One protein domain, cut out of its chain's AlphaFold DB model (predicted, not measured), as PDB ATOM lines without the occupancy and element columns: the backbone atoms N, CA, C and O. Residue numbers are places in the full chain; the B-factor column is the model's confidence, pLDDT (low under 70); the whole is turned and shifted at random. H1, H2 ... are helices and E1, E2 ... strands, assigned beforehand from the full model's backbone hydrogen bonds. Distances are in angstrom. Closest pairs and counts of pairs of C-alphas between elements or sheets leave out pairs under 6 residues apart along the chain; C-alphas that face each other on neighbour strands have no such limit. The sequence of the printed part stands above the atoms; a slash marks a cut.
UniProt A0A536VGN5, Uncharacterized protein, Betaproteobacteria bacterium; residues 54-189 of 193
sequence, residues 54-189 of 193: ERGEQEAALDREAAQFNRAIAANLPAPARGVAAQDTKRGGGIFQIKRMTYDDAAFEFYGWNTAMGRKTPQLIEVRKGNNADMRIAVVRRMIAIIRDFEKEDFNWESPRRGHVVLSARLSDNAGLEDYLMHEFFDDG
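AT A GLANCE: This is residues 54 to 189 of the 193 residues of an uncharacterized protein of Betaproteobacteria bacterium (UniProt A0A536VGN5). Picture a slab of three strands, E1, E2 and E3, with helix H2 packed over one face, and H3 crossing H2 on the side away from that sheet. The small hairpin of E4 and E5 sits near the end of H2, while H1 makes a long arm at the other end of the body, its residues 54 to 61 sticking out free. The printed part has 136 residues, with three named helices and five named strands in the order H1 E1 E2 E3 H2 E4 E5 H3, a mixed class of helices and strands. Both sheets, E1 - E2 - E3 and E4 - E5, are antiparallel. The whole is compact by its radius of gyration of the C-alphas, 16.2 A, yet elongated in outline, spanning 57 by 33 by 27 A.

IN THESE COORDINATES: Find C-alpha 54 at (-45.488, 23.858, 23.670); from there H1 runs 30.4 A to residue 75. Next come E1, residues 95 to 101, 17.1 A long, E2, residues 105 to 111, 20.2 A long, and E3, residues 123 to 128. H2 begins at C-alpha 135, at (-27.231, 3.218, 24.949), and runs 23.5 A to residue 150. E4, residues 154 to 159, and E5, residues 163 to 168, follow. H3, residues 174 to 186, runs 17.7 A and ends at C-alpha 186, at (-23.442, -1.871, 15.405).

HOW THE PARTS SIT: Look first at the meander E1 E2 E3, each strand the antiparallel neighbour of the one before. In the hairpin E1 and E2, N 97 and O 109 are 2.8 A apart, within hydrogen-bond range; in the hairpin E2 and E3, N 108 and O 125 are 2.9 A apart. H1 is on this sheet, at the sheet's level, beside the strands; its closest C-alphas to E1 are those of Asn 70 and Met 101, 5.7 A. H2, on one face, makes two layers with the sheet: it lies over E2 and E3 at a height over the sheet of 8.8 A, slantwise to the strands, at 33 degrees to E3 on the local plane. H3 touches H2 with residues 177 to 182 alone, at a steep tilt of 60 degrees, opposite ways; the closest C-alphas are those of Val 140 and Glu 178, 6.3 A. In the hairpin E4 and E5, N 157 and O 165 are 2.8 A apart. The closest C-alphas of E5 and H3 are those of Ser 168 and Leu 177, 7.1 A. H1 and H3 are only just apart, at 8.5 A. In H1, H2 and H3 every O i to N i+4 pair is within hydrogen-bond range.

THE WHOLE: The C-alphas farthest apart, those of Glu 54 and Lys 90, are 57.1 A apart. The printed part has no cut; the links H1 to E1 and E2 to E3 are long. Mean pLDDT of the printed part is 71.2; look for values under 70 at residues 54 to 94, 112 to 121, 159 to 161 and 188 to 189.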
ATOM      1  N   GLU A  54     -46.899  23.932  23.270       64.19
ATOM      2  CA  GLU A  54     -45.488  23.858  23.670       64.19
ATOM      3  C   GLU A  54     -45.129  22.499  24.294       64.19
ATOM      4  O   GLU A  54     -44.079  21.935  24.000       64.19
ATOM      5  N   ARG A  55     -46.017  21.936  25.128       62.56
ATOM      6  CA  ARG A  55     -45.815  20.604  25.715       62.56
ATOM      7  C   ARG A  55     -45.959  19.482  24.680       62.56
ATOM      8  O   ARG A  55     -45.101  18.609  24.617       62.56
ATOM      9  N   GLY A  56     -46.999  19.526  23.848       62.41
ATOM     10  CA  GLY A  56     -47.204  18.546  22.778       62.41
ATOM     11  C   GLY A  56     -46.139  18.615  21.678       62.41
ATOM     12  O   GLY A  56     -45.813  17.596  21.084       62.41
ATOM     13  N   GLU A  57     -45.565  19.790  21.432       59.28
ATOM     14  CA  GLU A  57     -44.466  20.038  20.497       59.28
ATOM     15  C   GLU A  57     -43.146  19.509  21.051       59.28
ATOM     16  O   GLU A  57     -42.378  18.928  20.292       59.28
ATOM     17  N   GLN A  58     -42.905  19.629  22.360       56.56
ATOM     18  CA  GLN A  58     -41.760  18.994  23.021       56.56
ATOM     19  C   GLN A  58     -41.881  17.466  23.013       56.56
ATOM     20  O   GLN A  58     -40.931  16.785  22.640       56.56
ATOM     21  N   GLU A  59     -43.047  16.911  23.350       52.09
ATOM     22  CA  GLU A  59     -43.279  15.460  23.288       52.09
ATOM     23  C   GLU A  59     -43.182  14.930  21.847       52.09
ATOM     24  O   GLU A  59     -42.547  13.904  21.611       52.09
ATOM     25  N   ALA A  60     -43.722  15.656  20.864       58.22
ATOM     26  CA  ALA A  60     -43.612  15.295  19.453       58.22
ATOM     27  C   ALA A  60     -42.197  15.488  18.886       58.22
ATOM     28  O   ALA A  60     -41.817  14.761  17.973       58.22
ATOM     29  N   ALA A  61     -41.414  16.448  19.384       58.75
ATOM     30  CA  ALA A  61     -40.015  16.623  19.000       58.75
ATOM     31  C   ALA A  61     -39.164  15.460  19.515       58.75
ATOM     32  O   ALA A  61     -38.471  14.830  18.721       58.75
ATOM     33  N   LEU A  62     -39.323  15.090  20.791       58.44
ATOM     34  CA  LEU A  62     -38.654  13.932  21.383       58.44
ATOM     35  C   LEU A  62     -39.046  12.622  20.686       58.44
ATOM     36  O   LEU A  62     -38.177  11.801  20.402       58.44
ATOM     37  N   ASP A  63     -40.328  12.438  20.357       55.56
ATOM     38  CA  ASP A  63     -40.805  11.283  19.587       55.56
ATOM     39  C   ASP A  63     -40.247  11.282  18.158       55.56
ATOM     40  O   ASP A  63     -39.781  10.254  17.678       55.56
ATOM     41  N   ARG A  64     -40.193  12.438  17.485       63.47
ATOM     42  CA  ARG A  64     -39.585  12.562  16.150       63.47
ATOM     43  C   ARG A  64     -38.085  12.317  16.172       63.47
ATOM     44  O   ARG A  64     -37.580  11.725  15.224       63.47
ATOM     45  N   GLU A  65     -37.366  12.776  17.187       58.81
ATOM     46  CA  GLU A  65     -35.933  12.531  17.359       58.81
ATOM     47  C   GLU A  65     -35.674  11.058  17.682       58.81
ATOM     48  O   GLU A  65     -34.823  10.437  17.049       58.81
ATOM     49  N   ALA A  66     -36.469  10.457  18.570       57.34
ATOM     50  CA  ALA A  66     -36.433   9.027  18.854       57.34
ATOM     51  C   ALA A  66     -36.784   8.187  17.619       57.34
ATOM     52  O   ALA A  66     -36.125   7.186  17.364       57.34
ATOM     53  N   ALA A  67     -37.768   8.595  16.819       61.56
ATOM     54  CA  ALA A  67     -38.159   7.919  15.588       61.56
ATOM     55  C   ALA A  67     -37.113   8.089  14.478       61.56
ATOM     56  O   ALA A  67     -36.877   7.150  13.719       61.56
ATOM     57  N   GLN A  68     -36.469   9.254  14.381       61.06
ATOM     58  CA  GLN A  68     -35.360   9.498  13.455       61.06
ATOM     59  C   GLN A  68     -34.122   8.699  13.849       61.06
ATOM     60  O   GLN A  68     -33.534   8.045  12.993       61.06
ATOM     61  N   PHE A  69     -33.773   8.677  15.134       56.34
ATOM     62  CA  PHE A  69     -32.699   7.847  15.659       56.34
ATOM     63  C   PHE A  69     -33.025   6.362  15.474       56.34
ATOM     64  O   PHE A  69     -32.219   5.634  14.915       56.34
ATOM     65  N   ASN A  70     -34.238   5.917  15.807       57.69
ATOM     66  CA  ASN A  70     -34.681   4.543  15.582       57.69
ATOM     67  C   ASN A  70     -34.661   4.173  14.095       57.69
ATOM     68  O   ASN A  70     -34.305   3.053  13.759       57.69
ATOM     69  N   ARG A  71     -35.003   5.101  13.193       58.78
ATOM     70  CA  ARG A  71     -34.885   4.897  11.744       58.78
ATOM     71  C   ARG A  71     -33.427   4.825  11.305       58.78
ATOM     72  O   ARG A  71     -33.113   3.979  10.483       58.78
ATOM     73  N   ALA A  72     -32.550   5.670  11.840       59.00
ATOM     74  CA  ALA A  72     -31.120   5.631  11.551       59.00
ATOM     75  C   ALA A  72     -30.489   4.327  12.056       59.00
ATOM     76  O   ALA A  72     -29.725   3.702  11.332       59.00
ATOM     77  N   ILE A  73     -30.862   3.872  13.251       53.56
ATOM     78  CA  ILE A  73     -30.444   2.587  13.809       53.56
ATOM     79  C   ILE A  73     -31.032   1.429  12.999       53.56
ATOM     80  O   ILE A  73     -30.282   0.558  12.600       53.56
ATOM     81  N   ALA A  74     -32.332   1.428  12.694       56.59
ATOM     82  CA  ALA A  74     -32.973   0.373  11.903       56.59
ATOM     83  C   ALA A  74     -32.455   0.307  10.457       56.59
ATOM     84  O   ALA A  74     -32.426  -0.769   9.875       56.59
ATOM     85  N   ALA A  75     -32.049   1.442   9.880       56.25
ATOM     86  CA  ALA A  75     -31.440   1.509   8.553       56.25
ATOM     87  C   ALA A  75     -29.968   1.071   8.544       56.25
ATOM     88  O   ALA A  75     -29.486   0.641   7.503       56.25
ATOM     89  N   ASN A  76     -29.274   1.173   9.682       51.66
ATOM     90  CA  ASN A  76     -27.911   0.665   9.880       51.66
ATOM     91  C   ASN A  76     -27.885  -0.692  10.608       51.66
ATOM     92  O   ASN A  76     -26.814  -1.182  10.955       51.66
ATOM     93  N   LEU A  77     -29.051  -1.291  10.873       51.53
ATOM     94  CA  LEU A  77     -29.141  -2.638  11.411       51.53
ATOM     95  C   LEU A  77     -29.128  -3.603  10.225       51.53
ATOM     96  O   LEU A  77     -29.970  -3.459   9.331       51.53
ATOM     97  N   PRO A  78     -28.238  -4.611  10.212       44.16
ATOM     98  CA  PRO A  78     -28.311  -5.654   9.205       44.16
ATOM     99  C   PRO A  78     -29.700  -6.303   9.260       44.16
ATOM    100  O   PRO A  78     -30.316  -6.390  10.331       44.16
ATOM    101  N   ALA A  79     -30.210  -6.735   8.097       42.31
ATOM    102  CA  ALA A  79     -31.474  -7.465   7.977       42.31
ATOM    103  C   ALA A  79     -31.600  -8.471   9.131       42.31
ATOM    104  O   ALA A  79     -30.591  -9.111   9.444       42.31
ATOM    105  N   PRO A  80     -32.786  -8.592   9.772       43.78
ATOM    106  CA  PRO A  80     -32.938  -9.277  11.051       43.78
ATOM    107  C   PRO A  80     -32.161 -10.574  10.992       43.78
ATOM    108  O   PRO A  80     -32.464 -11.387  10.117       43.78
ATOM    109  N   ALA A  81     -31.147 -10.704  11.856       45.56
ATOM    110  CA  ALA A  81     -30.321 -11.891  11.978       45.56
ATOM    111  C   ALA A  81     -31.258 -13.100  11.963       45.56
ATOM    112  O   ALA A  81     -31.950 -13.387  12.947       45.56
ATOM    113  N   ARG A  82     -31.382 -13.736  10.795       40.44
ATOM    114  CA  ARG A  82     -32.151 -14.957  10.618       40.44
ATOM    115  C   ARG A  82     -31.247 -16.037  11.168       40.44
ATOM    116  O   ARG A  82     -30.591 -16.732  10.405       40.44
ATOM    117  N   GLY A  83     -31.182 -16.103  12.496       44.44
ATOM    118  CA  GLY A  83     -30.595 -17.244  13.160       44.44
ATOM    119  C   GLY A  83     -31.419 -18.451  12.748       44.44
ATOM    120  O   GLY A  83     -32.642 -18.485  12.944       44.44
ATOM    121  N   VAL A  84     -30.782 -19.369  12.035       35.19
ATOM    122  CA  VAL A  84     -31.444 -20.546  11.493       35.19
ATOM    123  C   VAL A  84     -31.946 -21.344  12.685       35.19
ATOM    124  O   VAL A  84     -31.256 -21.550  13.681       35.19
ATOM    125  N   ALA A  85     -33.210 -21.746  12.619       39.25
ATOM    126  CA  ALA A  85     -33.826 -22.541  13.655       39.25
ATOM    127  C   ALA A  85     -33.001 -23.815  13.892       39.25
ATOM    128  O   ALA A  85     -33.018 -24.714  13.061       39.25
ATOM    129  N   ALA A  86     -32.321 -23.853  15.042       41.00
ATOM    130  CA  ALA A  86     -31.890 -25.025  15.801       41.00
ATOM    131  C   ALA A  86     -31.899 -26.346  15.010       41.00
ATOM    132  O   ALA A  86     -32.903 -27.064  15.031       41.00
ATOM    133  N   GLN A  87     -30.778 -26.680  14.364       37.44
ATOM    134  CA  GLN A  87     -30.529 -28.049  13.903       37.44
ATOM    135  C   GLN A  87     -29.536 -28.815  14.796       37.44
ATOM    136  O   GLN A  87     -29.466 -30.033  14.689       37.44
ATOM    137  N   ASP A  88     -28.881 -28.159  15.763       38.91
ATOM    138  CA  ASP A  88     -28.056 -28.836  16.776       38.91
ATOM    139  C   ASP A  88     -28.542 -28.532  18.206       38.91
ATOM    140  O   ASP A  88     -27.991 -27.740  18.963       38.91
ATOM    141  N   THR A  89     -29.656 -29.162  18.578       43.03
ATOM    142  CA  THR A  89     -30.374 -29.008  19.861       43.03
ATOM    143  C   THR A  89     -29.599 -29.537  21.083       43.03
ATOM    144  O   THR A  89     -30.183 -29.726  22.147       43.03
ATOM    145  N   LYS A  90     -28.293 -29.819  20.979       42.34
ATOM    146  CA  LYS A  90     -27.493 -30.324  22.111       42.34
ATOM    147  C   LYS A  90     -26.561 -29.294  22.738       42.34
ATOM    148  O   LYS A  90     -26.099 -29.539  23.849       42.34
ATOM    149  N   ARG A  91     -26.305 -28.155  22.087       42.44
ATOM    150  CA  ARG A  91     -25.522 -27.047  22.657       42.44
ATOM    151  C   ARG A  91     -26.230 -25.734  22.338       42.44
ATOM    152  O   ARG A  91     -26.465 -25.425  21.176       42.44
ATOM    153  N   GLY A  92     -26.677 -25.050  23.386       44.56
ATOM    154  CA  GLY A  92     -27.634 -23.955  23.330       44.56
ATOM    155  C   GLY A  92     -27.184 -22.764  22.485       44.56
ATOM    156  O   GLY A  92     -26.008 -22.428  22.423       44.56
ATOM    157  N   GLY A  93     -28.154 -22.102  21.851       56.12
ATOM    158  CA  GLY A  93     -27.965 -20.845  21.130       56.12
ATOM    159  C   GLY A  93     -29.245 -20.013  21.181       56.12
ATOM    160  O   GLY A  93     -30.344 -20.557  21.040       56.12
ATOM    161  N   GLY A  94     -29.120 -18.713  21.454       67.38
ATOM    162  CA  GLY A  94     -30.238 -17.770  21.512       67.38
ATOM    163  C   GLY A  94     -30.028 -16.600  20.554       67.38
ATOM    164  O   GLY A  94     -28.903 -16.148  20.376       67.38
ATOM    165  N   ILE A  95     -31.106 -16.118  19.935       73.88
ATOM    166  CA  ILE A  95     -31.072 -15.022  18.957       73.88
ATOM    167  C   ILE A  95     -31.564 -13.743  19.636       73.88
ATOM    168  O   ILE A  95     -32.630 -13.740  20.250       73.88
ATOM    169  N   PHE A  96     -30.821 -12.646  19.495       82.06
ATOM    170  CA  PHE A  96     -31.226 -11.322  19.972       82.06
ATOM    171  C   PHE A  96     -31.639 -10.436  18.795       82.06
ATOM    172  O   PHE A  96     -30.930 -10.354  17.794       82.06
ATOM    173  N   GLN A  97     -32.778  -9.754  18.912       80.75
ATOM    174  CA  GLN A  97     -33.282  -8.832  17.895       80.75
ATOM    175  C   GLN A  97     -33.681  -7.498  18.520       80.75
ATOM    176  O   GLN A  97     -34.642  -7.422  19.283       80.75
ATOM    177  N   ILE A  98     -32.971  -6.423  18.180       84.81
ATOM    178  CA  ILE A  98     -33.295  -5.074  18.660       84.81
ATOM    179  C   ILE A  98     -34.549  -4.577  17.929       84.81
ATOM    180  O   ILE A  98     -34.574  -4.513  16.704       84.81
ATOM    181  N   LYS A  99     -35.605  -4.235  18.680       86.44
ATOM    182  CA  LYS A  99     -36.870  -3.709  18.133       86.44
ATOM    183  C   LYS A  99     -36.876  -2.203  18.031       86.44
ATOM    184  O   LYS A  99     -37.332  -1.644  17.039       86.44
ATOM    185  N   ARG A 100     -36.433  -1.567  19.110       82.69
ATOM    186  CA  ARG A 100     -36.327  -0.122  19.219       82.69
ATOM    187  C   ARG A 100     -35.085   0.223  20.009       82.69
ATOM    188  O   ARG A 100     -34.771  -0.441  20.995       82.69
ATOM    189  N   MET A 101     -34.411   1.280  19.603       85.69
ATOM    190  CA  MET A 101     -33.353   1.887  20.395       85.69
ATOM    191  C   MET A 101     -33.476   3.394  20.249       85.69
ATOM    192  O   MET A 101     -33.600   3.899  19.139       85.69
ATOM    193  N   THR A 102     -33.475   4.090  21.377       84.81
ATOM    194  CA  THR A 102     -33.477   5.551  21.503       84.81
ATOM    195  C   THR A 102     -32.231   5.974  22.287       84.81
ATOM    196  O   THR A 102     -31.347   5.156  22.543       84.81
ATOM    197  N   TYR A 103     -32.125   7.247  22.664       82.94
ATOM    198  CA  TYR A 103     -30.981   7.738  23.433       82.94
ATOM    199  C   TYR A 103     -30.947   7.232  24.889       82.94
ATOM    200  O   TYR A 103     -29.862   6.998  25.420       82.94
ATOM    201  N   ASP A 104     -32.109   7.053  25.527       88.50
ATOM    202  CA  ASP A 104     -32.220   6.647  26.942       88.50
ATOM    203  C   ASP A 104     -32.870   5.265  27.143       88.50
ATOM    204  O   ASP A 104     -32.611   4.594  28.142       88.50
ATOM    205  N   ASP A 105     -33.685   4.818  26.185       87.25
ATOM    206  CA  ASP A 105     -34.447   3.567  26.255       87.25
ATOM    207  C   ASP A 105     -34.226   2.693  25.017       87.25
ATOM    208  O   ASP A 105     -34.084   3.190  23.898       87.25
ATOM    209  N   ALA A 106     -34.228   1.379  25.202       89.69
ATOM    210  CA  ALA A 106     -34.169   0.404  24.127       89.69
ATOM    211  C   ALA A 106     -34.983  -0.823  24.511       89.69
ATOM    212  O   ALA A 106     -35.069  -1.185  25.681       89.69
ATOM    213  N   ALA A 107     -35.525  -1.511  23.514       88.06
ATOM    214  CA  ALA A 107     -36.126  -2.814  23.717       88.06
ATOM    215  C   ALA A 107     -35.659  -3.787  22.640       88.06
ATOM    216  O   ALA A 107     -35.579  -3.445  21.454       88.06
ATOM    217  N   PHE A 108     -35.378  -5.015  23.060       87.31
ATOM    218  CA  PHE A 108     -35.011  -6.109  22.176       87.31
ATOM    219  C   PHE A 108     -35.772  -7.377  22.545       87.31
ATOM    220  O   PHE A 108     -36.120  -7.603  23.700       87.31
ATOM    221  N   GLU A 109     -36.043  -8.204  21.544       84.81
ATOM    222  CA  GLU A 109     -36.582  -9.540  21.735       84.81
ATOM    223  C   GLU A 109     -35.438 -10.547  21.811       84.81
ATOM    224  O   GLU A 109     -34.510 -10.526  21.001       84.81
ATOM    225  N   PHE A 110     -35.516 -11.441  22.787       81.69
ATOM    226  CA  PHE A 110     -34.628 -12.584  22.916       81.69
ATOM    227  C   PHE A 110     -35.389 -13.872  22.612       81.69
ATOM    228  O   PHE A 110     -36.397 -14.188  23.251       81.69
ATOM    229  N   TYR A 111     -34.875 -14.631  21.650       73.75
ATOM    230  CA  TYR A 111     -35.356 -15.945  21.249       73.75
ATOM    231  C   TYR A 111     -34.353 -16.996  21.730       73.75
ATOM    232  O   TYR A 111     -33.449 -17.393  20.997       73.75
ATOM    233  N   GLY A 112     -34.493 -17.421  22.983       67.50
ATOM    234  CA  GLY A 112     -33.643 -18.429  23.614       67.50
ATOM    235  C   GLY A 112     -34.388 -19.703  23.999       67.50
ATOM    236  O   GLY A 112     -35.619 -19.782  23.974       67.50
ATOM    237  N   TRP A 113     -33.619 -20.717  24.374       56.56
ATOM    238  CA  TRP A 113     -34.091 -22.021  24.826       56.56
ATOM    239  C   TRP A 113     -34.534 -21.929  26.289       56.56
ATOM    240  O   TRP A 113     -33.796 -22.221  27.221       56.56
ATOM    241  N   ASN A 114     -35.792 -21.537  26.491       49.09
ATOM    242  CA  ASN A 114     -36.508 -21.869  27.714       49.09
ATOM    243  C   ASN A 114     -36.832 -23.375  27.675       49.09
ATOM    244  O   ASN A 114     -37.787 -23.793  27.028       49.09
ATOM    245  N   THR A 115     -36.015 -24.210  28.317       49.41
ATOM    246  CA  THR A 115     -36.306 -25.645  28.491       49.41
ATOM    247  C   THR A 115     -37.381 -25.905  29.548       49.41
ATOM    248  O   THR A 115     -37.949 -26.993  29.568       49.41
ATOM    249  N   ALA A 116     -37.709 -24.925  30.399       45.75
ATOM    250  CA  ALA A 116     -38.719 -25.070  31.450       45.75
ATOM    251  C   ALA A 116     -40.160 -24.921  30.931       45.75
ATOM    252  O   ALA A 116     -41.092 -25.477  31.507       45.75
ATOM    253  N   MET A 117     -40.358 -24.209  29.822       39.28
ATOM    254  CA  MET A 117     -41.640 -24.117  29.130       39.28
ATOM    255  C   MET A 117     -41.395 -24.451  27.668       39.28
ATOM    256  O   MET A 117     -40.781 -23.652  26.978       39.28
ATOM    257  N   GLY A 118     -41.852 -25.613  27.193       45.84
ATOM    258  CA  GLY A 118     -41.588 -26.177  25.857       45.84
ATOM    259  C   GLY A 118     -42.093 -25.377  24.641       45.84
ATOM    260  O   GLY A 118     -42.546 -25.965  23.661       45.84
ATOM    261  N   ARG A 119     -42.045 -24.042  24.676       52.75
ATOM    262  CA  ARG A 119     -42.328 -23.121  23.579       52.75
ATOM    263  C   ARG A 119     -41.219 -22.074  23.494       52.75
ATOM    264  O   ARG A 119     -40.857 -21.450  24.487       52.75
ATOM    265  N   LYS A 120     -40.730 -21.858  22.270       56.91
ATOM    266  CA  LYS A 120     -39.829 -20.761  21.883       56.91
ATOM    267  C   LYS A 120     -40.578 -19.422  21.957       56.91
ATOM    268  O   LYS A 120     -40.905 -18.840  20.926       56.91
ATOM    269  N   THR A 121     -40.942 -18.978  23.154       65.06
ATOM    270  CA  THR A 121     -41.633 -17.697  23.333       65.06
ATOM    271  C   THR A 121     -40.593 -16.574  23.364       65.06
ATOM    272  O   THR A 121     -39.695 -16.638  24.207       65.06
ATOM    273  N   PRO A 122     -40.683 -15.562  22.479       74.06
ATOM    274  CA  PRO A 122     -39.819 -14.391  22.565       74.06
ATOM    275  C   PRO A 122     -40.017 -13.676  23.897       74.06
ATOM    276  O   PRO A 122     -41.148 -13.473  24.342       74.06
ATOM    277  N   GLN A 123     -38.914 -13.272  24.518       80.56
ATOM    278  CA  GLN A 123     -38.937 -12.398  25.684       80.56
ATOM    279  C   GLN A 123     -38.590 -10.982  25.241       80.56
ATOM    280  O   GLN A 123     -37.487 -10.749  24.750       80.56
ATOM    281  N   LEU A 124     -39.527 -10.047  25.405       87.06
ATOM    282  CA  LEU A 124     -39.256  -8.625  25.217       87.06
ATOM    283  C   LEU A 124     -38.515  -8.104  26.450       87.06
ATOM    284  O   LEU A 124     -39.041  -8.151  27.562       87.06
ATOM    285  N   ILE A 125     -37.298  -7.613  26.249       86.94
ATOM    286  CA  ILE A 125     -36.459  -7.042  27.297       86.94
ATOM    287  C   ILE A 125     -36.280  -5.560  27.016       86.94
ATOM    288  O   ILE A 125     -35.790  -5.167  25.958       86.94
ATOM    289  N   GLU A 126     -36.654  -4.748  27.996       90.12
ATOM    290  CA  GLU A 126     -36.453  -3.304  27.986       90.12
ATOM    291  C   GLU A 126     -35.178  -2.949  28.758       90.12
ATOM    292  O   GLU A 126     -34.857  -3.546  29.792       90.12
ATOM    293  N   VAL A 127     -34.432  -1.982  28.236       92.00
ATOM    294  CA  VAL A 127     -33.147  -1.529  28.759       92.00
ATOM    295  C   VAL A 127     -33.153  -0.017  28.839       92.00
ATOM    296  O   VAL A 127     -33.580   0.664  27.912       92.00
ATOM    297  N   ARG A 128     -32.611   0.499  29.940       90.69
ATOM    298  CA  ARG A 128     -32.365   1.926  30.153       90.69
ATOM    299  C   ARG A 128     -30.871   2.210  30.111       90.69
ATOM    300  O   ARG A 128     -30.085   1.394  30.596       90.69
ATOM    301  N   LYS A 129     -30.480   3.371  29.581       89.38
ATOM    302  CA  LYS A 129     -29.075   3.798  29.505       89.38
ATOM    303  C   LYS A 129     -28.428   3.840  30.890       89.38
ATOM    304  O   LYS A 129     -27.324   3.324  31.077       89.38
ATOM    305  N   GLY A 130     -29.123   4.421  31.869       88.00
ATOM    306  CA  GLY A 130     -28.609   4.593  33.227       88.00
ATOM    307  C   GLY A 130     -27.286   5.365  33.230       88.00
ATOM    308  O   GLY A 130     -27.170   6.405  32.594       88.00
ATOM    309  N   ASN A 131     -26.274   4.833  33.920       87.19
ATOM    310  CA  ASN A 131     -24.947   5.453  34.033       87.19
ATOM    311  C   ASN A 131     -23.952   5.002  32.939       87.19
ATOM    312  O   ASN A 131     -22.744   5.178  33.084       87.19
ATOM    313  N   ASN A 132     -24.425   4.340  31.879       85.31
ATOM    314  CA  ASN A 132     -23.557   3.928  30.775       85.31
ATOM    315  C   ASN A 132     -23.281   5.118  29.845       85.31
ATOM    316  O   ASN A 132     -24.148   5.970  29.654       85.31
ATOM    317  N   ALA A 133     -22.094   5.160  29.234       83.88
ATOM    318  CA  ALA A 133     -21.723   6.241  28.314       83.88
ATOM    319  C   ALA A 133     -22.661   6.305  27.089       83.88
ATOM    320  O   ALA A 133     -23.174   7.373  26.743       83.88
ATOM    321  N   ASP A 134     -22.998   5.140  26.530       84.44
ATOM    322  CA  ASP A 134     -23.845   4.975  25.347       84.44
ATOM    323  C   ASP A 134     -24.980   3.976  25.596       84.44
ATOM    324  O   ASP A 134     -24.814   2.990  26.323       84.44
ATOM    325  N   MET A 135     -26.116   4.174  24.911       87.19
ATOM    326  CA  MET A 135     -27.231   3.218  24.949       87.19
ATOM    327  C   MET A 135     -26.818   1.844  24.406       87.19
ATOM    328  O   MET A 135     -27.200   0.814  24.954       87.19
ATOM    329  N   ARG A 136     -25.952   1.830  23.386       87.81
ATOM    330  CA  ARG A 136     -25.358   0.615  22.809       87.81
ATOM    331  C   ARG A 136     -24.669  -0.241  23.879       87.81
ATOM    332  O   ARG A 136     -24.883  -1.447  23.930       87.81
ATOM    333  N   ILE A 137     -23.931   0.398  24.795       89.69
ATOM    334  CA  ILE A 137     -23.216  -0.277  25.894       89.69
ATOM    335  C   ILE A 137     -24.208  -0.885  26.874       89.69
ATOM    336  O   ILE A 137     -24.064  -2.044  27.261       89.69
ATOM    337  N   ALA A 138     -25.252  -0.139  27.232       91.69
ATOM    338  CA  ALA A 138     -26.295  -0.644  28.116       91.69
ATOM    339  C   ALA A 138     -26.990  -1.887  27.530       91.69
ATOM    340  O   ALA A 138     -27.197  -2.872  28.244       91.69
ATOM    341  N   VAL A 139     -27.305  -1.864  26.230       89.19
ATOM    342  CA  VAL A 139     -27.939  -2.988  25.524       89.19
ATOM    343  C   VAL A 139     -27.033  -4.218  25.515       89.19
ATOM    344  O   VAL A 139     -27.466  -5.282  25.958       89.19
ATOM    345  N   VAL A 140     -25.774  -4.083  25.087       89.38
ATOM    346  CA  VAL A 140     -24.827  -5.212  25.018       89.38
ATOM    347  C   VAL A 140     -24.580  -5.811  26.400       89.38
ATOM    348  O   VAL A 140     -24.660  -7.026  26.569       89.38
ATOM    349  N   ARG A 141     -24.381  -4.982  27.429       90.94
ATOM    350  CA  ARG A 141     -24.232  -5.469  28.811       90.94
ATOM    351  C   ARG A 141     -25.449  -6.243  29.287       90.94
ATOM    352  O   ARG A 141     -25.301  -7.259  29.967       90.94
ATOM    353  N   ARG A 142     -26.655  -5.792  28.925       90.56
ATOM    354  CA  ARG A 142     -27.882  -6.521  29.248       90.56
ATOM    355  C   ARG A 142     -27.946  -7.864  28.523       90.56
ATOM    356  O   ARG A 142     -28.331  -8.845  29.150       90.56
ATOM    357  N   MET A 143     -27.552  -7.922  27.252       86.38
ATOM    358  CA  MET A 143     -27.469  -9.179  26.500       86.38
ATOM    359  C   MET A 143     -26.475 -10.148  27.151       86.38
ATOM    360  O   MET A 143     -26.832 -11.296  27.389       86.38
ATOM    361  N   ILE A 144     -25.280  -9.682  27.530       87.00
ATOM    362  CA  ILE A 144     -24.270 -10.499  28.226       87.00
ATOM    363  C   ILE A 144     -24.806 -11.034  29.555       87.00
ATOM    364  O   ILE A 144     -24.586 -12.199  29.876       87.00
ATOM    365  N   ALA A 145     -25.515 -10.208  30.329       88.31
ATOM    366  CA  ALA A 145     -26.127 -10.650  31.579       88.31
ATOM    367  C   ALA A 145     -27.114 -11.805  31.345       88.31
ATOM    368  O   ALA A 145     -27.037 -12.811  32.040       88.31
ATOM    369  N   ILE A 146     -27.963 -11.695  30.317       84.38
ATOM    370  CA  ILE A 146     -28.896 -12.763  29.934       84.38
ATOM    371  C   ILE A 146     -28.133 -14.008  29.493       84.38
ATOM    372  O   ILE A 146     -28.450 -15.095  29.953       84.38
ATOM    373  N   ILE A 147     -27.118 -13.872  28.633       81.62
ATOM    374  CA  ILE A 147     -26.297 -15.009  28.198       81.62
ATOM    375  C   ILE A 147     -25.730 -15.728  29.423       81.62
ATOM    376  O   ILE A 147     -25.889 -16.935  29.515       81.62
ATOM    377  N   ARG A 148     -25.185 -14.998  30.402       83.00
ATOM    378  CA  ARG A 148     -24.630 -15.557  31.648       83.00
ATOM    379  C   ARG A 148     -25.635 -16.282  32.536       83.00
ATOM    380  O   ARG A 148     -25.235 -17.168  33.294       83.00
ATOM    381  N   ASP A 149     -26.909 -15.911  32.473       82.12
ATOM    382  CA  ASP A 149     -27.959 -16.622  33.202       82.12
ATOM    383  C   ASP A 149     -28.177 -18.038  32.638       82.12
ATOM    384  O   ASP A 149     -28.507 -18.950  33.399       82.12
ATOM    385  N   PHE A 150     -27.935 -18.245  31.338       74.38
ATOM    386  CA  PHE A 150     -28.114 -19.537  30.660       74.38
ATOM    387  C   PHE A 150     -26.802 -20.303  30.426       74.38
ATOM    388  O   PHE A 150     -26.762 -21.518  30.588       74.38
ATOM    389  N   GLU A 151     -25.731 -19.597  30.080       76.88
ATOM    390  CA  GLU A 151     -24.430 -20.112  29.657       76.88
ATOM    391  C   GLU A 151     -23.330 -19.398  30.441       76.88
ATOM    392  O   GLU A 151     -23.148 -18.190  30.323       76.88
ATOM    393  N   LYS A 152     -22.584 -20.131  31.272       78.06
ATOM    394  CA  LYS A 152     -21.548 -19.550  32.155       78.06
ATOM    395  C   LYS A 152     -20.123 -19.786  31.670       78.06
ATOM    396  O   LYS A 152     -19.184 -19.200  32.209       78.06
ATOM    397  N   GLU A 153     -19.969 -20.658  30.687       82.44
ATOM    398  CA  GLU A 153     -18.681 -21.084  30.160       82.44
ATOM    399  C   GLU A 153     -18.549 -20.655  28.698       82.44
ATOM    400  O   GLU A 153     -18.886 -19.525  28.343       82.44
ATOM    401  N   ASP A 154     -18.024 -21.540  27.864       81.44
ATOM    402  CA  ASP A 154     -17.842 -21.317  26.444       81.44
ATOM    403  C   ASP A 154     -19.102 -21.795  25.707       81.44
ATOM    404  O   ASP A 154     -19.527 -22.942  25.859       81.44
ATOM    405  N   PHE A 155     -19.710 -20.914  24.917       76.81
ATOM    406  CA  PHE A 155     -20.957 -21.169  24.203       76.81
ATOM    407  C   PHE A 155     -20.780 -20.944  22.703       76.81
ATOM    408  O   PHE A 155     -19.917 -20.185  22.254       76.81
ATOM    409  N   ASN A 156     -21.609 -21.620  21.910       75.50
ATOM    410  CA  ASN A 156     -21.608 -21.454  20.463       75.50
ATOM    411  C   ASN A 156     -22.553 -20.308  20.082       75.50
ATOM    412  O   ASN A 156     -23.765 -20.395  20.275       75.50
ATOM    413  N   TRP A 157     -21.994 -19.234  19.542       78.00
ATOM    414  CA  TRP A 157     -22.723 -18.084  19.028       78.00
ATOM    415  C   TRP A 157     -22.871 -18.177  17.512       78.00
ATOM    416  O   TRP A 157     -21.933 -18.538  16.804       78.00
ATOM    417  N   GLU A 158     -24.049 -17.834  16.999       72.00
ATOM    418  CA  GLU A 158     -24.313 -17.771  15.562       72.00
ATOM    419  C   GLU A 158     -24.285 -16.308  15.103       72.00
ATOM    420  O   GLU A 158     -25.235 -15.549  15.296       72.00
ATOM    421  N   SER A 159     -23.162 -15.917  14.504       69.81
ATOM    422  CA  SER A 159     -22.974 -14.638  13.832       69.81
ATOM    423  C   SER A 159     -23.613 -14.672  12.440       69.81
ATOM    424  O   SER A 159     -23.280 -15.552  11.642       69.81
ATOM    425  N   PRO A 160     -24.434 -13.679  12.062       65.31
ATOM    426  CA  PRO A 160     -24.902 -13.532  10.683       65.31
ATOM    427  C   PRO A 160     -23.765 -13.295   9.680       65.31
ATOM    428  O   PRO A 160     -23.913 -13.615   8.502       65.31
ATOM    429  N   ARG A 161     -22.639 -12.721  10.131       67.19
ATOM    430  CA  ARG A 161     -21.498 -12.349   9.279       67.19
ATOM    431  C   ARG A 161     -20.435 -13.435   9.200       67.19
ATOM    432  O   ARG A 161     -19.871 -13.669   8.135       67.19
ATOM    433  N   ARG A 162     -20.121 -14.057  10.339       70.00
ATOM    434  CA  ARG A 162     -19.019 -15.023  10.483       70.00
ATOM    435  C   ARG A 162     -19.487 -16.470  10.655       70.00
ATOM    436  O   ARG A 162     -18.651 -17.367  10.651       70.00
ATOM    437  N   GLY A 163     -20.792 -16.713  10.771       72.50
ATOM    438  CA  GLY A 163     -21.340 -18.035  11.058       72.50
ATOM    439  C   GLY A 163     -21.130 -18.432  12.520       72.50
ATOM    440  O   GLY A 163     -21.262 -17.612  13.424       72.50
ATOM    441  N   HIS A 164     -20.816 -19.700  12.775       74.06
ATOM    442  CA  HIS A 164     -20.648 -20.208  14.139       74.06
ATOM    443  C   HIS A 164     -19.290 -19.813  14.733       74.06
ATOM    444  O   HIS A 164     -18.241 -20.154  14.186       74.06
ATOM    445  N   VAL A 165     -19.308 -19.138  15.881       79.06
ATOM    446  CA  VAL A 165     -18.121 -18.760  16.655       79.06
ATOM    447  C   VAL A 165     -18.287 -19.195  18.107       79.06
ATOM    448  O   VAL A 165     -19.360 -19.072  18.691       79.06
ATOM    449  N   VAL A 166     -17.214 -19.705  18.705       82.12
ATOM    450  CA  VAL A 166     -17.187 -20.033  20.133       82.12
ATOM    451  C   VAL A 166     -16.803 -18.776  20.906       82.12
ATOM    452  O   VAL A 166     -15.732 -18.216  20.679       82.12
ATOM    453  N   LEU A 167     -17.683 -18.334  21.802       82.69
ATOM    454  CA  LEU A 167     -17.471 -17.179  22.672       82.69
ATOM    455  C   LEU A 167     -17.498 -17.618  24.137       82.69
ATOM    456  O   LEU A 167     -18.134 -18.611  24.479       82.69
ATOM    457  N   SER A 168     -16.831 -16.862  25.009       83.94
ATOM    458  CA  SER A 168     -16.825 -17.139  26.447       83.94
ATOM    459  C   SER A 168     -17.737 -16.175  27.194       83.94
ATOM    460  O   SER A 168     -17.591 -14.958  27.091       83.94
ATOM    461  N   ALA A 169     -18.666 -16.712  27.985       85.00
ATOM    462  CA  ALA A 169     -19.536 -15.938  28.868       85.00
ATOM    463  C   ALA A 169     -18.878 -15.633  30.226       85.00
ATOM    464  O   ALA A 169     -19.491 -14.993  31.089       85.00
ATOM    465  N   ARG A 170     -17.630 -16.064  30.440       87.38
ATOM    466  CA  ARG A 170     -16.894 -15.853  31.692       87.38
ATOM    467  C   ARG A 170     -16.763 -14.364  32.024       87.38
ATOM    468  O   ARG A 170     -16.809 -13.484  31.161       87.38
ATOM    469  N   LEU A 171     -16.610 -14.061  33.314       86.19
ATOM    470  CA  LEU A 171     -16.422 -12.678  33.766       86.19
ATOM    471  C   LEU A 171     -15.071 -12.111  33.301       86.19
ATOM    472  O   LEU A 171     -14.983 -10.928  32.984       86.19
ATOM    473  N   SER A 172     -14.048 -12.967  33.224       88.06
ATOM    474  CA  SER A 172     -12.700 -12.614  32.763       88.06
ATOM    475  C   SER A 172     -12.682 -12.104  31.322       88.06
ATOM    476  O   SER A 172     -11.948 -11.172  31.013       88.06
ATOM    477  N   ASP A 173     -13.543 -12.653  30.465       87.69
ATOM    478  CA  ASP A 173     -13.623 -12.328  29.037       87.69
ATOM    479  C   ASP A 173     -14.672 -11.247  28.727       87.69
ATOM    480  O   ASP A 173     -14.999 -10.997  27.568       87.69
ATOM    481  N   ASN A 174     -15.200 -10.561  29.753       87.38
ATOM    482  CA  ASN A 174     -16.276  -9.580  29.590       87.38
ATOM    483  C   ASN A 174     -15.941  -8.483  28.576       87.38
ATOM    484  O   ASN A 174     -16.803  -8.107  27.790       87.38
ATOM    485  N   ALA A 175     -14.717  -7.955  28.619       87.75
ATOM    486  CA  ALA A 175     -14.297  -6.888  27.717       87.75
ATOM    487  C   ALA A 175     -14.274  -7.364  26.254       87.75
ATOM    488  O   ALA A 175     -14.792  -6.670  25.388       87.75
ATOM    489  N   GLY A 176     -13.747  -8.565  25.998       86.44
ATOM    490  CA  GLY A 176     -13.703  -9.144  24.654       86.44
ATOM    491  C   GLY A 176     -15.088  -9.509  24.122       86.44
ATOM    492  O   GLY A 176     -15.376  -9.277  22.953       86.44
ATOM    493  N   LEU A 177     -15.974 -10.023  24.980       87.38
ATOM    494  CA  LEU A 177     -17.353 -10.325  24.596       87.38
ATOM    495  C   LEU A 177     -18.168  -9.052  24.315       87.38
ATOM    496  O   LEU A 177     -18.925  -9.016  23.348       87.38
ATOM    497  N   GLU A 178     -18.022  -8.015  25.145       88.31
ATOM    498  CA  GLU A 178     -18.680  -6.719  24.933       88.31
ATOM    499  C   GLU A 178     -18.231  -6.090  23.613       88.31
ATOM    500  O   GLU A 178     -19.080  -5.703  22.811       88.31
ATOM    501  N   ASP A 179     -16.923  -6.058  23.360       88.25
ATOM    502  CA  ASP A 179     -16.352  -5.555  22.113       88.25
ATOM    503  C   ASP A 179     -16.842  -6.355  20.895       88.25
ATOM    504  O   ASP A 179     -17.310  -5.774  19.917       88.25
ATOM    505  N   TYR A 180     -16.843  -7.688  20.978       86.25
ATOM    506  CA  TYR A 180     -17.329  -8.543  19.898       86.25
ATOM    507  C   TYR A 180     -18.796  -8.252  19.550       86.25
ATOM    508  O   TYR A 180     -19.132  -8.040  18.385       86.25
ATOM    509  N   LEU A 181     -19.678  -8.211  20.554       85.50
ATOM    510  CA  LEU A 181     -21.105  -7.959  20.338       85.50
ATOM    511  C   LEU A 181     -21.362  -6.526  19.858       85.50
ATOM    512  O   LEU A 181     -22.259  -6.309  19.045       85.50
ATOM    513  N   MET A 182     -20.572  -5.551  20.314       86.56
ATOM    514  CA  MET A 182     -20.634  -4.186  19.794       86.56
ATOM    515  C   MET A 182     -20.403  -4.140  18.292       86.56
ATOM    516  O   MET A 182     -21.207  -3.546  17.571       86.56
ATOM    517  N   HIS A 183     -19.341  -4.796  17.827       83.62
ATOM    518  CA  HIS A 183     -19.035  -4.846  16.407       83.62
ATOM    519  C   HIS A 183     -20.093  -5.642  15.632       83.62
ATOM    520  O   HIS A 183     -20.570  -5.205  14.589       83.62
ATOM    521  N   GLU A 184     -20.544  -6.770  16.176       79.94
ATOM    522  CA  GLU A 184     -21.552  -7.612  15.530       79.94
ATOM    523  C   GLU A 184     -22.883  -6.876  15.284       79.94
ATOM    524  O   GLU A 184     -23.474  -7.007  14.213       79.94
ATOM    525  N   PHE A 185     -23.367  -6.103  16.263       77.44
ATOM    526  CA  PHE A 185     -24.668  -5.431  16.168       77.44
ATOM    527  C   PHE A 185     -24.607  -4.031  15.555       77.44
ATOM    528  O   PHE A 185     -25.598  -3.599  14.966       77.44
ATOM    529  N   PHE A 186     -23.500  -3.302  15.726       79.62
ATOM    530  CA  PHE A 186     -23.442  -1.871  15.405       79.62
ATOM    531  C   PHE A 186     -22.358  -1.481  14.394       79.62
ATOM    532  O   PHE A 186     -22.432  -0.378  13.857       79.62
ATOM    533  N   ASP A 187     -21.396  -2.350  14.078       73.50
ATOM    534  CA  ASP A 187     -20.336  -2.072  13.095       73.50
ATOM    535  C   ASP A 187     -20.751  -2.499  11.666       73.50
ATOM    536  O   ASP A 187     -19.943  -2.938  10.861       73.50
ATOM    537  N   ASP A 188     -22.047  -2.438  11.315       56.12
ATOM    538  CA  ASP A 188     -22.533  -2.629   9.918       56.12
ATOM    539  C   ASP A 188     -22.421  -1.356   9.073       56.12
ATOM    540  O   ASP A 188     -22.881  -1.307   7.939       56.12
ATOM    541  N   GLY A 189     -21.764  -0.318   9.593       47.25
ATOM    542  CA  GLY A 189     -21.434   0.891   8.849       47.25
ATOM    543  C   GLY A 189     -20.268   0.677   7.892       47.25
ATOM    544  O   GLY A 189     -19.330   1.468   7.918       47.25
TER     545      GLY A 189